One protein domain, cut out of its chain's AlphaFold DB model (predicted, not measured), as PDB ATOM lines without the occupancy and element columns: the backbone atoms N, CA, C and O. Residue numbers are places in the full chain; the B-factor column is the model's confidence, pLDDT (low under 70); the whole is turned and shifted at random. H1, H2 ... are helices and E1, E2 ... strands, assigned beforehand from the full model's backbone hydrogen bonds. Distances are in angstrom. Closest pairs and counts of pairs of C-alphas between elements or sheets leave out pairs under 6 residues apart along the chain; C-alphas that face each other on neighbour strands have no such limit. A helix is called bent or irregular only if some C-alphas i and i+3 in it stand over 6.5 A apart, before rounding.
ATOM      1  N   GLY A  22     129.814 134.748 180.335       69.75
ATOM      2  CA  GLY A  22     129.163 136.030 180.632       69.75
ATOM      3  C   GLY A  22     129.243 137.046 179.486       69.75
ATOM      4  O   GLY A  22     128.263 137.731 179.194       69.75
ATOM      5  N   LEU A  23     130.371 137.114 178.770       73.31
ATOM      6  CA  LEU A  23     130.498 137.994 177.603       73.31
ATOM      7  C   LEU A  23     129.642 137.520 176.425       73.31
ATOM      8  O   LEU A  23     129.033 138.330 175.721       73.31
ATOM      9  N   PHE A  24     129.592 136.207 176.197       71.31
ATOM     10  CA  PHE A  24     128.772 135.628 175.140       71.31
ATOM     11  C   PHE A  24     127.280 135.867 175.399       71.31
ATOM     12  O   PHE A  24     126.540 136.200 174.472       71.31
ATOM     13  N   GLU A  25     126.843 135.766 176.654       74.38
ATOM     14  CA  GLU A  25     125.492 136.139 177.074       74.38
ATOM     15  C   GLU A  25     125.214 137.629 176.860       74.38
ATOM     16  O   GLU A  25     124.202 137.957 176.248       74.38
ATOM     17  N   GLN A  26     126.126 138.527 177.249       75.69
ATOM     18  CA  GLN A  26     125.973 139.970 177.012       75.69
ATOM     19  C   GLN A  26     125.855 140.311 175.520       75.69
ATOM     20  O   GLN A  26     124.958 141.053 175.124       75.69
ATOM     21  N   LEU A  27     126.710 139.732 174.671       79.19
ATOM     22  CA  LEU A  27     126.635 139.908 173.216       79.19
ATOM     23  C   LEU A  27     125.345 139.339 172.616       79.19
ATOM     24  O   LEU A  27     124.834 139.882 171.639       79.19
ATOM     25  N   ASN A  28     124.822 138.239 173.163       77.56
ATOM     26  CA  ASN A  28     123.557 137.658 172.712       77.56
ATOM     27  C   ASN A  28     122.338 138.438 173.213       77.56
ATOM     28  O   ASN A  28     121.329 138.482 172.513       77.56
ATOM     29  N   ALA A  29     122.432 139.053 174.392       77.94
ATOM     30  CA  ALA A  29     121.404 139.920 174.953       77.94
ATOM     31  C   ALA A  29     121.384 141.308 174.290       77.94
ATOM     32  O   ALA A  29     120.366 142.001 174.330       77.94
ATOM     33  N   GLN A  30     122.487 141.720 173.653       84.94
ATOM     34  CA  GLN A  30     122.588 143.004 172.971       84.94
ATOM     35  C   GLN A  30     121.645 143.075 171.760       84.94
ATOM     36  O   GLN A  30     121.883 142.482 170.706       84.94
ATOM     37  N   ASN A  31     120.594 143.886 171.873       85.00
ATOM     38  CA  ASN A  31     119.709 144.183 170.754       85.00
ATOM     39  C   ASN A  31     120.241 145.376 169.948       85.00
ATOM     40  O   ASN A  31     120.059 146.526 170.346       85.00
ATOM     41  N   LEU A  32     120.851 145.120 168.786       83.31
ATOM     42  CA  LEU A  32     121.394 146.179 167.921       83.31
ATOM     43  C   LEU A  32     120.361 147.237 167.511       83.31
ATOM     44  O   LEU A  32     120.736 148.396 167.347       83.31
ATOM     45  N   ALA A  33     119.082 146.859 167.393       84.94
ATOM     46  CA  ALA A  33     118.004 147.788 167.050       84.94
ATOM     47  C   ALA A  33     117.811 148.880 168.120       84.94
ATOM     48  O   ALA A  33     117.403 150.000 167.819       84.94
ATOM     49  N   SER A  34     118.143 148.577 169.381       88.56
ATOM     50  CA  SER A  34     118.043 149.543 170.482       88.56
ATOM     51  C   SER A  34     119.053 150.693 170.367       88.56
ATOM     52  O   SER A  34     118.834 151.763 170.938       88.56
ATOM     53  N   PHE A  35     120.118 150.513 169.574       93.62
ATOM     54  CA  PHE A  35     121.151 151.526 169.367       93.62
ATOM     55  C   PHE A  35     120.938 152.375 168.105       93.62
ATOM     56  O   PHE A  35     121.710 153.297 167.867       93.62
ATOM     57  N   ASP A  36     119.904 152.116 167.294       92.31
ATOM     58  CA  ASP A  36     119.678 152.763 165.983       92.31
ATOM     59  C   ASP A  36     119.757 154.283 166.030       92.31
ATOM     60  O   ASP A  36     120.405 154.894 165.182       92.31
ATOM     61  N   LYS A  37     119.185 154.892 167.070       94.12
ATOM     62  CA  LYS A  37     119.179 156.349 167.246       94.12
ATOM     63  C   LYS A  37     120.565 156.972 167.478       94.12
ATOM     64  O   LYS A  37     120.713 158.179 167.304       94.12
ATOM     65  N   PHE A  38     121.572 156.178 167.854       96.50
ATOM     66  CA  PHE A  38     122.949 156.634 168.095       96.50
ATOM     67  C   PHE A  38     123.866 156.463 166.880       96.50
ATOM     68  O   PHE A  38     125.000 156.942 166.892       96.50
ATOM     69  N   TYR A  39     123.381 155.821 165.816       97.06
ATOM     70  CA  TYR A  39     124.110 155.665 164.567       97.06
ATOM     71  C   TYR A  39     123.552 156.589 163.491       97.06
ATOM     72  O   TYR A  39     122.343 156.748 163.338       97.06
ATOM     73  N   LYS A  40     124.445 157.178 162.700       96.81
ATOM     74  CA  LYS A  40     124.096 158.015 161.548       96.81
ATOM     75  C   LYS A  40     124.800 157.505 160.297       96.81
ATOM     76  O   LYS A  40     125.915 156.991 160.414       96.81
ATOM     77  N   ALA A 169     129.511 152.170 156.749       95.25
ATOM     78  CA  ALA A 169     128.246 152.762 156.329       95.25
ATOM     79  C   ALA A 169     127.716 153.754 157.372       95.25
ATOM     80  O   ALA A 169     126.994 154.692 157.039       95.25
ATOM     81  N   LEU A 170     128.074 153.532 158.639       97.81
ATOM     82  CA  LEU A 170     127.534 154.240 159.788       97.81
ATOM     83  C   LEU A 170     128.659 154.813 160.647       97.81
ATOM     84  O   LEU A 170     129.772 154.281 160.674       97.81
ATOM     85  N   VAL A 171     128.320 155.857 161.389       98.56
ATOM     86  CA  VAL A 171     129.142 156.476 162.423       98.56
ATOM     87  C   VAL A 171     128.322 156.645 163.701       98.56
ATOM     88  O   VAL A 171     127.122 156.900 163.630       98.56
ATOM     89  N   CYS A 172     128.956 156.506 164.862       98.50
ATOM     90  CA  CYS A 172     128.424 156.945 166.159       98.50
ATOM     91  C   CYS A 172     129.488 157.765 166.900       98.50
ATOM     92  O   CYS A 172     130.673 157.656 166.581       98.50
ATOM     93  N   LEU A 173     129.074 158.573 167.876       98.81
ATOM     94  CA  LEU A 173     129.973 159.281 168.787       98.81
ATOM     95  C   LEU A 173     129.923 158.602 170.158       98.81
ATOM     96  O   LEU A 173     128.859 158.527 170.769       98.81
ATOM     97  N   ALA A 174     131.065 158.122 170.647       98.75
ATOM     98  CA  ALA A 174     131.135 157.358 171.891       98.75
ATOM     99  C   ALA A 174     132.466 157.551 172.632       98.75
ATOM    100  O   ALA A 174     133.435 158.080 172.084       98.75
ATOM    101  N   ARG A 175     132.534 157.097 173.886       98.25
ATOM    102  CA  ARG A 175     133.789 156.939 174.641       98.25
ATOM    103  C   ARG A 175     134.086 155.471 174.867       98.25
ATOM    104  O   ARG A 175     133.170 154.687 175.092       98.25
ATOM    105  N   PHE A 176     135.364 155.112 174.863       98.44
ATOM    106  CA  PHE A 176     135.794 153.781 175.274       98.44
ATOM    107  C   PHE A 176     135.798 153.689 176.799       98.44
ATOM    108  O   PHE A 176     136.360 154.564 177.461       98.44
ATOM    109  N   LYS A 177     135.189 152.632 177.341       97.62
ATOM    110  CA  LYS A 177     135.283 152.270 178.763       97.62
ATOM    111  C   LYS A 177     136.401 151.270 179.039       97.62
ATOM    112  O   LYS A 177     136.934 151.262 180.140       97.62
ATOM    113  N   GLY A 178     136.748 150.451 178.049       94.25
ATOM    114  CA  GLY A 178     137.884 149.544 178.129       94.25
ATOM    115  C   GLY A 178     137.753 148.306 177.253       94.25
ATOM    116  O   GLY A 178     136.834 148.171 176.432       94.25
ATOM    117  N   LYS A 179     138.715 147.400 177.424       93.88
ATOM    118  CA  LYS A 179     138.754 146.085 176.775       93.88
ATOM    119  C   LYS A 179     137.750 145.128 177.415       93.88
ATOM    120  O   LYS A 179     137.793 144.927 178.620       93.88
ATOM    121  N   ALA A 180     136.875 144.541 176.594       90.25
ATOM    122  CA  ALA A 180     135.989 143.462 177.026       90.25
ATOM    123  C   ALA A 180     136.725 142.117 176.888       90.25
ATOM    124  O   ALA A 180     137.185 141.556 177.873       90.25
ATOM    125  N   GLU A 181     136.953 141.660 175.653       88.94
ATOM    126  CA  GLU A 181     137.770 140.475 175.350       88.94
ATOM    127  C   GLU A 181     138.329 140.570 173.926       88.94
ATOM    128  O   GLU A 181     137.633 140.997 173.006       88.94
ATOM    129  N   GLY A 182     139.591 140.187 173.711       89.06
ATOM    130  CA  GLY A 182     140.209 140.201 172.382       89.06
ATOM    131  C   GLY A 182     140.069 141.557 171.668       89.06
ATOM    132  O   GLY A 182     140.579 142.582 172.133       89.06
ATOM    133  N   ASN A 183     139.363 141.559 170.533       92.69
ATOM    134  CA  ASN A 183     139.069 142.761 169.742       92.69
ATOM    135  C   ASN A 183     137.763 143.465 170.145       92.69
ATOM    136  O   ASN A 183     137.378 144.444 169.511       92.69
ATOM    137  N   LEU A 184     137.062 142.989 171.167       95.50
ATOM    138  CA  LEU A 184     135.855 143.623 171.671       95.50
ATOM    139  C   LEU A 184     136.217 144.779 172.601       95.50
ATOM    140  O   LEU A 184     137.200 144.732 173.356       95.50
ATOM    141  N   ARG A 185     135.419 145.841 172.529       96.75
ATOM    142  CA  ARG A 185     135.524 147.016 173.393       96.75
ATOM    143  C   ARG A 185     134.146 147.397 173.895       96.75
ATOM    144  O   ARG A 185     133.186 147.369 173.128       96.75
ATOM    145  N   THR A 186     134.089 147.804 175.155       97.50
ATOM    146  CA  THR A 186     132.897 148.421 175.732       97.50
ATOM    147  C   THR A 186     132.954 149.916 175.462       97.50
ATOM    148  O   THR A 186     133.960 150.570 175.765       97.50
ATOM    149  N   ILE A 187     131.885 150.458 174.890       98.38
ATOM    150  CA  ILE A 187     131.726 151.886 174.635       98.38
ATOM    151  C   ILE A 187     130.499 152.421 175.363       98.38
ATOM    152  O   ILE A 187     129.567 151.675 175.641       98.38
ATOM    153  N   VAL A 188     130.493 153.721 175.634       98.38
ATOM    154  CA  VAL A 188     129.316 154.459 176.096       98.38
ATOM    155  C   VAL A 188     128.970 155.529 175.067       98.38
ATOM    156  O   VAL A 188     129.826 156.333 174.677       98.38
ATOM    157  N   HIS A 189     127.729 155.509 174.586       98.62
ATOM    158  CA  HIS A 189     127.268 156.426 173.545       98.62
ATOM    159  C   HIS A 189     127.120 157.857 174.068       98.62
ATOM    160  O   HIS A 189     126.792 158.094 175.233       98.62
ATOM    161  N   TYR A 190     127.346 158.826 173.184       98.50
ATOM    162  CA  TYR A 190     126.986 160.214 173.437       98.50
ATOM    163  C   TYR A 190     125.465 160.361 173.465       98.50
ATOM    164  O   TYR A 190     124.765 159.958 172.533       98.50
ATOM    165  N   ASN A 191     124.964 160.973 174.527       96.56
ATOM    166  CA  ASN A 191     123.561 161.257 174.718       96.56
ATOM    167  C   ASN A 191     123.266 162.705 174.283       96.56
ATOM    168  O   ASN A 191     123.748 163.646 174.921       96.56
ATOM    169  N   PRO A 192     122.497 162.911 173.200       91.31
ATOM    170  CA  PRO A 192     122.185 164.253 172.719       91.31
ATOM    171  C   PRO A 192     121.332 165.067 173.704       91.31
ATOM    172  O   PRO A 192     121.434 166.295 173.692       91.31
ATOM    173  N   ASP A 193     120.559 164.412 174.576       92.75
ATOM    174  CA  ASP A 193     119.650 165.078 175.516       92.75
ATOM    175  C   ASP A 193     120.421 165.700 176.691       92.75
ATOM    176  O   ASP A 193     120.202 166.856 177.056       92.75
ATOM    177  N   THR A 194     121.384 164.965 177.254       95.94
ATOM    178  CA  THR A 194     122.225 165.423 178.379       95.94
ATOM    179  C   THR A 194     123.512 166.111 177.924       95.94
ATOM    180  O   THR A 194     124.188 166.759 178.728       95.94
ATOM    181  N   ARG A 195     123.867 165.960 176.640       95.25
ATOM    182  CA  ARG A 195     125.135 166.386 176.025       95.25
ATOM    183  C   ARG A 195     126.375 165.786 176.691       95.25
ATOM    184  O   ARG A 195     127.434 166.414 176.756       95.25
ATOM    185  N   LYS A 196     126.246 164.565 177.210       96.69
ATOM    186  CA  LYS A 196     127.297 163.827 177.919       96.69
ATOM    187  C   LYS A 196     127.434 162.413 177.364       96.69
ATOM    188  O   LYS A 196     126.616 161.942 176.583       96.69
ATOM    189  N   PHE A 197     128.490 161.722 177.776       98.00
ATOM    190  CA  PHE A 197     128.684 160.297 177.494       98.00
ATOM    191  C   PHE A 197     128.061 159.446 178.603       98.00
ATOM    192  O   PHE A 197     128.768 158.768 179.342       98.00
ATOM    193  N   ASP A 198     126.743 159.560 178.742       97.31
ATOM    194  CA  ASP A 198     125.903 158.812 179.686       97.31
ATOM    195  C   ASP A 198     124.763 158.068 178.966       97.31
ATOM    196  O   ASP A 198     123.760 157.696 179.574       97.31
ATOM    197  N   GLY A 199     124.914 157.860 177.652       96.75
ATOM    198  CA  GLY A 199     124.028 157.006 176.873       96.75
ATOM    199  C   GLY A 199     124.192 155.524 177.230       96.75
ATOM    200  O   GLY A 199     124.950 155.166 178.132       96.75
ATOM    201  N   PRO A 200     123.497 154.626 176.516       96.19
ATOM    202  CA  PRO A 200     123.623 153.198 176.760       96.19
ATOM    203  C   PRO A 200     125.037 152.698 176.439       96.19
ATOM    204  O   PRO A 200     125.731 153.235 175.568       96.19
ATOM    205  N   GLU A 201     125.441 151.643 177.141       96.56
ATOM    206  CA  GLU A 201     126.684 150.928 176.867       96.56
ATOM    207  C   GLU A 201     126.475 149.902 175.751       96.56
ATOM    208  O   GLU A 201     125.437 149.243 175.680       96.56
ATOM    209  N   GLU A 202     127.466 149.767 174.873       96.94
ATOM    210  CA  GLU A 202     127.466 148.795 173.779       96.94
ATOM    211  C   GLU A 202     128.816 148.075 173.715       96.94
ATOM    212  O   GLU A 202     129.875 148.677 173.914       96.94
ATOM    213  N   ILE A 203     128.786 146.785 173.389       96.75
ATOM    214  CA  ILE A 203     129.974 146.010 173.045       96.75
ATOM    215  C   ILE A 203     130.147 146.021 171.524       96.75
ATOM    216  O   ILE A 203     129.343 145.474 170.757       96.75
ATOM    217  N   VAL A 204     131.248 146.624 171.081       97.50
ATOM    218  CA  VAL A 204     131.608 146.746 169.664       97.50
ATOM    219  C   VAL A 204     132.823 145.899 169.324       97.50
ATOM    220  O   VAL A 204     133.709 145.673 170.149       97.50
ATOM    221  N   THR A 205     132.896 145.456 168.072       97.25
ATOM    222  CA  THR A 205     134.059 144.743 167.540       97.25
ATOM    223  C   THR A 205     135.002 145.711 166.852       97.25
ATOM    224  O   THR A 205     134.633 146.371 165.883       97.25
ATOM    225  N   ILE A 206     136.249 145.759 167.300       97.50
ATOM    226  CA  ILE A 206     137.317 146.504 166.642       97.50
ATOM    227  C   ILE A 206     137.871 145.660 165.500       97.50
ATOM    228  O   ILE A 206     138.244 144.500 165.674       97.50
ATOM    229  N   MET A 207     137.929 146.238 164.304       95.81
ATOM    230  CA  MET A 207     138.575 145.593 163.172       95.81
ATOM    231  C   MET A 207     140.031 145.266 163.519       95.81
ATOM    232  O   MET A 207     140.782 146.177 163.872       95.81
ATOM    233  N   PRO A 208     140.462 144.001 163.371       92.25
ATOM    234  CA  PRO A 208     141.843 143.651 163.634       92.25
ATOM    235  C   PRO A 208     142.760 144.390 162.662       92.25
ATOM    236  O   PRO A 208     142.454 144.516 161.463       92.25
ATOM    237  N   ARG A 209     143.909 144.828 163.188       89.50
ATOM    238  CA  ARG A 209     145.004 145.367 162.380       89.50
ATOM    239  C   ARG A 209     145.436 144.347 161.326       89.50
ATOM    240  O   ARG A 209     145.227 143.144 161.485       89.50
ATOM    241  N   LYS A 210     146.081 144.825 160.267       85.38
ATOM    242  CA  LYS A 210     146.689 143.978 159.237       85.38
ATOM    243  C   LYS A 210     148.211 144.004 159.426       85.38
ATOM    244  O   LYS A 210     148.813 145.015 159.080       85.38
ATOM    245  N   PRO A 211     148.831 142.957 160.001       83.94
ATOM    246  CA  PRO A 211     150.282 142.913 160.161       83.94
ATOM    247  C   PRO A 211     150.989 142.943 158.807       83.94
ATOM    248  O   PRO A 211     150.544 142.286 157.861       83.94
ATOM    249  N   ALA A 212     152.092 143.685 158.719       77.88
ATOM    250  CA  ALA A 212     152.943 143.679 157.535       77.88
ATOM    251  C   ALA A 212     154.074 142.640 157.680       77.88
ATOM    252  O   ALA A 212     154.579 142.420 158.787       77.88
ATOM    253  N   PRO A 213     154.518 141.993 156.587       73.75
ATOM    254  CA  PRO A 213     155.716 141.161 156.623       73.75
ATOM    255  C   PRO A 213     156.931 141.988 157.067       73.75
ATOM    256  O   PRO A 213     157.158 143.070 156.528       73.75
ATOM    257  N   LYS A 214     157.727 141.464 158.012       74.88
ATOM    258  CA  LYS A 214     158.923 142.134 158.569       74.88
ATOM    259  C   LYS A 214     158.630 143.492 159.238       74.88
ATOM    260  O   LYS A 214     159.490 144.368 159.244       74.88
ATOM    261  N   GLU A 215     157.420 143.677 159.768       78.81
ATOM    262  CA  GLU A 215     157.049 144.868 160.537       78.81
ATOM    263  C   GLU A 215     157.891 144.974 161.820       78.81
ATOM    264  O   GLU A 215     157.991 144.016 162.583       78.81
ATOM    265  N   ASP A 216     158.497 146.140 162.046       79.06
ATOM    266  CA  ASP A 216     159.319 146.453 163.221       79.06
ATOM    267  C   ASP A 216     158.482 146.965 164.407       79.06
ATOM    268  O   ASP A 216     158.855 146.781 165.563       79.06
ATOM    269  N   ALA A 217     157.327 147.573 164.128       86.88
ATOM    270  CA  ALA A 217     156.315 147.956 165.107       86.88
ATOM    271  C   ALA A 217     154.930 148.068 164.450       86.88
ATOM    272  O   ALA A 217     154.847 148.463 163.285       86.88
ATOM    273  N   PRO A 218     153.827 147.809 165.179       90.12
ATOM    274  CA  PRO A 218     152.484 147.864 164.608       90.12
ATOM    275  C   PRO A 218     152.176 149.254 164.037       90.12
ATOM    276  O   PRO A 218     152.464 150.265 164.671       90.12
ATOM    277  N   ASN A 219     151.583 149.330 162.847       88.94
ATOM    278  CA  ASN A 219     151.147 150.606 162.253       88.94
ATOM    279  C   ASN A 219     149.937 151.241 162.965       88.94
ATOM    280  O   ASN A 219     149.792 152.463 162.929       88.94
ATOM    281  N   THR A 220     149.090 150.436 163.615       94.56
ATOM    282  CA  THR A 220     147.858 150.861 164.303       94.56
ATOM    283  C   THR A 220     147.711 150.165 165.661       94.56
ATOM    284  O   THR A 220     148.194 149.045 165.844       94.56
ATOM    285  N   SER A 221     147.036 150.813 166.616       93.62
ATOM    286  CA  SER A 221     146.731 150.243 167.938       93.62
ATOM    287  C   SER A 221     145.486 150.875 168.562       93.62
ATOM    288  O   SER A 221     145.213 152.059 168.367       93.62
ATOM    289  N   MET A 222     144.751 150.067 169.328       95.06
ATOM    290  CA  MET A 222     143.608 150.461 170.166       95.06
ATOM    291  C   MET A 222     143.794 149.991 171.616       95.06
ATOM    292  O   MET A 222     142.826 149.894 172.371       95.06
ATOM    293  N   GLU A 223     145.014 149.604 171.990       94.69
ATOM    294  CA  GLU A 223     145.330 149.248 173.373       94.69
ATOM    295  C   GLU A 223     145.368 150.521 174.228       94.69
ATOM    296  O   GLU A 223     145.861 151.556 173.778       94.69
ATOM    297  N   ASN A 224     144.799 150.450 175.434       94.94
ATOM    298  CA  ASN A 224     144.717 151.548 176.406       94.94
ATOM    299  C   ASN A 224     144.093 152.852 175.874       94.94
ATOM    300  O   ASN A 224     144.298 153.922 176.449       94.94
ATOM    301  N   ILE A 225     143.311 152.796 174.790       96.31
ATOM    302  CA  ILE A 225     142.706 153.994 174.196       96.31
ATOM    303  C   ILE A 225     141.778 154.722 175.181       96.31
ATOM    304  O   ILE A 225     141.681 155.948 175.151       96.31
ATOM    305  N   GLU A 226     141.141 153.982 176.088       97.06
ATOM    306  CA  GLU A 226     140.285 154.482 177.161       97.06
ATOM    307  C   GLU A 226     141.014 155.430 178.126       97.06
ATOM    308  O   GLU A 226     140.390 156.358 178.650       97.06
ATOM    309  N   ASN A 227     142.330 155.251 178.280       95.50
ATOM    310  CA  ASN A 227     143.195 156.018 179.178       95.50
ATOM    311  C   ASN A 227     143.849 157.222 178.482       95.50
ATOM    312  O   ASN A 227     144.531 158.023 179.121       95.50
ATOM    313  N   THR A 228     143.646 157.381 177.171       94.12
ATOM    314  CA  THR A 228     144.204 158.514 176.424       94.12
ATOM    315  C   THR A 228     143.492 159.817 176.785       94.12
ATOM    316  O   THR A 228     142.275 159.855 176.984       94.12
ATOM    317  N   GLY A 229     144.226 160.936 176.769       90.81
ATOM    318  CA  GLY A 229     143.644 162.263 177.025       90.81
ATOM    319  C   GLY A 229     142.537 162.661 176.036       90.81
ATOM    320  O   GLY A 229     141.667 163.466 176.362       90.81
ATOM    321  N   LEU A 230     142.520 162.065 174.839       96.19
ATOM    322  CA  LEU A 230     141.491 162.301 173.826       96.19
ATOM    323  C   LEU A 230     140.176 161.574 174.122       96.19
ATOM    324  O   LEU A 230     139.119 162.064 173.721       96.19
ATOM    325  N   ASN A 231     140.207 160.467 174.873       97.75
ATOM    326  CA  ASN A 231     139.001 159.717 175.208       97.75
ATOM    327  C   ASN A 231     138.016 160.536 176.043       97.75
ATOM    328  O   ASN A 231     136.824 160.288 175.956       97.75
ATOM    329  N   ALA A 232     138.457 161.552 176.792       94.81
ATOM    330  CA  ALA A 232     137.552 162.459 177.505       94.81
ATOM    331  C   ALA A 232     136.572 163.192 176.571       94.81
ATOM    332  O   ALA A 232     135.413 163.395 176.927       94.81
ATOM    333  N   GLY A 233     137.026 163.555 175.367       95.94
ATOM    334  CA  GLY A 233     136.208 164.245 174.367       95.94
ATOM    335  C   GLY A 233     135.420 163.323 173.437       95.94
ATOM    336  O   GLY A 233     134.610 163.834 172.661       95.94
ATOM    337  N   GLY A 234     135.656 162.012 173.521       98.00
ATOM    338  CA  GLY A 234     135.038 160.984 172.691       98.00
ATOM    339  C   GLY A 234     135.648 160.803 171.305       98.00
ATOM    340  O   GLY A 234     136.496 161.568 170.834       98.00
ATOM    341  N   TRP A 235     135.166 159.747 170.663       98.75
ATOM    342  CA  TRP A 235     135.616 159.222 169.388       98.75
ATOM    343  C   TRP A 235     134.426 159.005 168.464       98.75
ATOM    344  O   TRP A 235     133.414 158.429 168.869       98.75
ATOM    345  N   TYR A 236     134.569 159.407 167.207       98.81
ATOM    346  CA  TYR A 236     133.667 158.956 166.157       98.81
ATOM    347  C   TYR A 236     134.104 157.566 165.717       98.81
ATOM    348  O   TYR A 236     135.258 157.370 165.326       98.81
ATOM    349  N   LEU A 237     133.194 156.600 165.798       98.81
ATOM    350  CA  LEU A 237     133.442 155.209 165.439       98.81
ATOM    351  C   LEU A 237     132.741 154.911 164.120       98.81
ATOM    352  O   LEU A 237     131.514 154.849 164.065       98.81
ATOM    353  N   TYR A 238     133.525 154.718 163.062       98.81
ATOM    354  CA  TYR A 238     133.027 154.468 161.714       98.81
ATOM    355  C   TYR A 238     133.071 152.978 161.409       98.81
ATOM    356  O   TYR A 238     134.077 152.308 161.668       98.81
ATOM    357  N   GLY A 239     131.993 152.438 160.851       97.81
ATOM    358  CA  GLY A 239     131.873 150.997 160.724       97.81
ATOM    359  C   GLY A 239     130.595 150.503 160.072       97.81
ATOM    360  O   GLY A 239     129.883 151.232 159.382       97.81
ATOM    361  N   LYS A 240     130.326 149.214 160.262       94.94
ATOM    362  CA  LYS A 240     129.129 148.549 159.745       94.94
ATOM    363  C   LYS A 240     128.543 147.612 160.784       94.94
ATOM    364  O   LYS A 240     129.270 147.017 161.576       94.94
ATOM    365  N   ARG A 241     127.228 147.438 160.739       92.50
ATOM    366  CA  ARG A 241     126.548 146.447 161.571       92.50
ATOM    367  C   ARG A 241     126.873 145.043 161.085       92.50
ATOM    368  O   ARG A 241     126.829 144.762 159.888       92.50
ATOM    369  N   LEU A 242     127.214 144.178 162.027       89.00
ATOM    370  CA  LEU A 242     127.183 142.732 161.865       89.00
ATOM    371  C   LEU A 242     125.910 142.197 162.530       89.00
ATOM    372  O   LEU A 242     125.144 142.954 163.115       89.00
ATOM    373  N   LYS A 243     125.693 140.880 162.482       85.00
ATOM    374  CA  LYS A 243     124.492 140.252 163.056       85.00
ATOM    375  C   LYS A 243     124.319 140.502 164.566       85.00
ATOM    376  O   LYS A 243     123.187 140.555 165.024       85.00
ATOM    377  N   LYS A 244     125.417 140.625 165.324       86.81
ATOM    378  CA  LYS A 244     125.405 140.708 166.802       86.81
ATOM    379  C   LYS A 244     126.206 141.875 167.396       86.81
ATOM    380  O   LYS A 244     126.261 142.033 168.602       86.81
ATOM    381  N   THR A 245     126.892 142.662 166.573       93.88
ATOM    382  CA  THR A 245     127.803 143.717 167.045       93.88
ATOM    383  C   THR A 245     128.021 144.755 165.951       93.88
ATOM    384  O   THR A 245     127.830 144.472 164.764       93.88
ATOM    385  N   PHE A 246     128.457 145.949 166.328       97.00
ATOM    386  CA  PHE A 246     128.977 146.928 165.389       97.00
ATOM    387  C   PHE A 246     130.475 146.696 165.134       97.00
ATOM    388  O   PHE A 246     131.283 146.702 166.061       97.00
ATOM    389  N   LEU A 247     130.860 146.493 163.871       97.69
ATOM    390  CA  LEU A 247     132.263 146.393 163.465       97.69
ATOM    391  C   LEU A 247     132.823 147.785 163.186       97.69
ATOM    392  O   LEU A 247     132.565 148.358 162.123       97.69
ATOM    393  N   VAL A 248     133.650 148.279 164.101       98.44
ATOM    394  CA  VAL A 248     134.422 149.512 163.951       98.44
ATOM    395  C   VAL A 248     135.573 149.258 162.983       98.44
ATOM    396  O   VAL A 248     136.385 148.360 163.191       98.44
ATOM    397  N   LYS A 249     135.650 150.048 161.914       97.75
ATOM    398  CA  LYS A 249     136.686 149.986 160.869       97.75
ATOM    399  C   LYS A 249     137.678 151.144 160.954       97.75
ATOM    400  O   LYS A 249     138.816 151.012 160.498       97.75
ATOM    401  N   ALA A 250     137.239 152.272 161.499       98.38
ATOM    402  CA  ALA A 250     138.050 153.457 161.708       98.38
ATOM    403  C   ALA A 250     137.559 154.234 162.930       98.38
ATOM    404  O   ALA A 250     136.374 154.175 163.268       98.38
ATOM    405  N   VAL A 251     138.463 154.981 163.556       98.62
ATOM    406  CA  VAL A 251     138.142 155.890 164.660       98.62
ATOM    407  C   VAL A 251     138.714 157.278 164.411       98.62
ATOM    408  O   VAL A 251     139.743 157.424 163.757       98.62
ATOM    409  N   GLU A 252     138.053 158.302 164.933       98.62
ATOM    410  CA  GLU A 252     138.487 159.693 164.808       98.62
ATOM    411  C   GLU A 252     138.305 160.424 166.139       98.62
ATOM    412  O   GLU A 252     137.203 160.400 166.694       98.62
ATOM    413  N   PRO A 253     139.355 161.068 166.677       98.25
ATOM    414  CA  PRO A 253     139.236 161.808 167.922       98.25
ATOM    415  C   PRO A 253     138.442 163.088 167.681       98.25
ATOM    416  O   PRO A 253     138.722 163.838 166.744       98.25
TER     417      PRO A 253
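Overview. This is residues 22 to 40 and 169 to 253 of the 590 residues of an uncharacterized protein of Candidatus Riflebacteria bacterium HGW-Riflebacteria-2 (UniProt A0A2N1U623). A small closed barrel of five strands is the body; two short helices, H1 and H2, pack on it, and from a long loop residues 212 to 217 stick out. The 104 printed residues run H1 H2 E1 E2 E3 E4 E5; round the mixed barrel go E1 E2 E3 E5 E4 and back to E1. The class is mixed, helices and strands; the whole is compact, with a radius of gyration of the C-alphas of 14.0 A, yet elongated, spanning 47 by 30 by 28 A.

Along the chain. Find C-alpha 170 at (127.534, 154.240, 159.788); from there E1, residues 170 to 179, runs 21.9 A and bends by 78 degrees at residue 175. E2 is residues 184 to 189, E3 201 to 206 and E4 235 to 241, 17.5 A. E5, residues 246 to 253, 18.3 A, ends at (139.236, 161.808, 167.922). H1, residues 22 to 29, begins at (129.163, 136.030, 180.632); H2 is residues 32 to 38, irregular, with C-alphas 34 and 37 7.6 A apart.

Arrangement. E1, E2 and E3 form a meander, each strand the antiparallel neighbour of the one before; look at N 175 and O 188, 2.9 A, in the hairpin E1 and E2, and N 187 and O 202, 2.9 A, in the hairpin E2 and E3. E4 is antiparallel to E1, with N 237 and O 172 at 2.8 A, and adds to the meander a Greek key, four strands with the first beside the fourth. E4 and E5 are a hairpin, with N 249 and O 238 at 2.8 A; E3 and E5 are parallel, with N 248 and O 205 at 2.8 A. H2 is on the barrel, outside it, at a height over the sheet of 8.2 A; its closest C-alphas to E1 are Phe 38 and Cys 172, 5.8 A. H1 is on the barrel too, with the C-alphas of Leu 27 and Ile 203 closest, 7.0 A. In H1 every O i to N i+4 pair is within hydrogen-bond range; in H2 0 of 3 are, against 3 of 4 O i to N i+3 pairs.

Size, cuts and confidence. The farthest C-alphas, Asp 193 and Lys 214, are 48.5 A apart. Residues 41 to 168 are not printed, and C-alphas 40 and 169 are 8.5 A apart across the cut. The links E2 to E3 and E3 to E4 are long; only residue 22 has a pLDDT under 70.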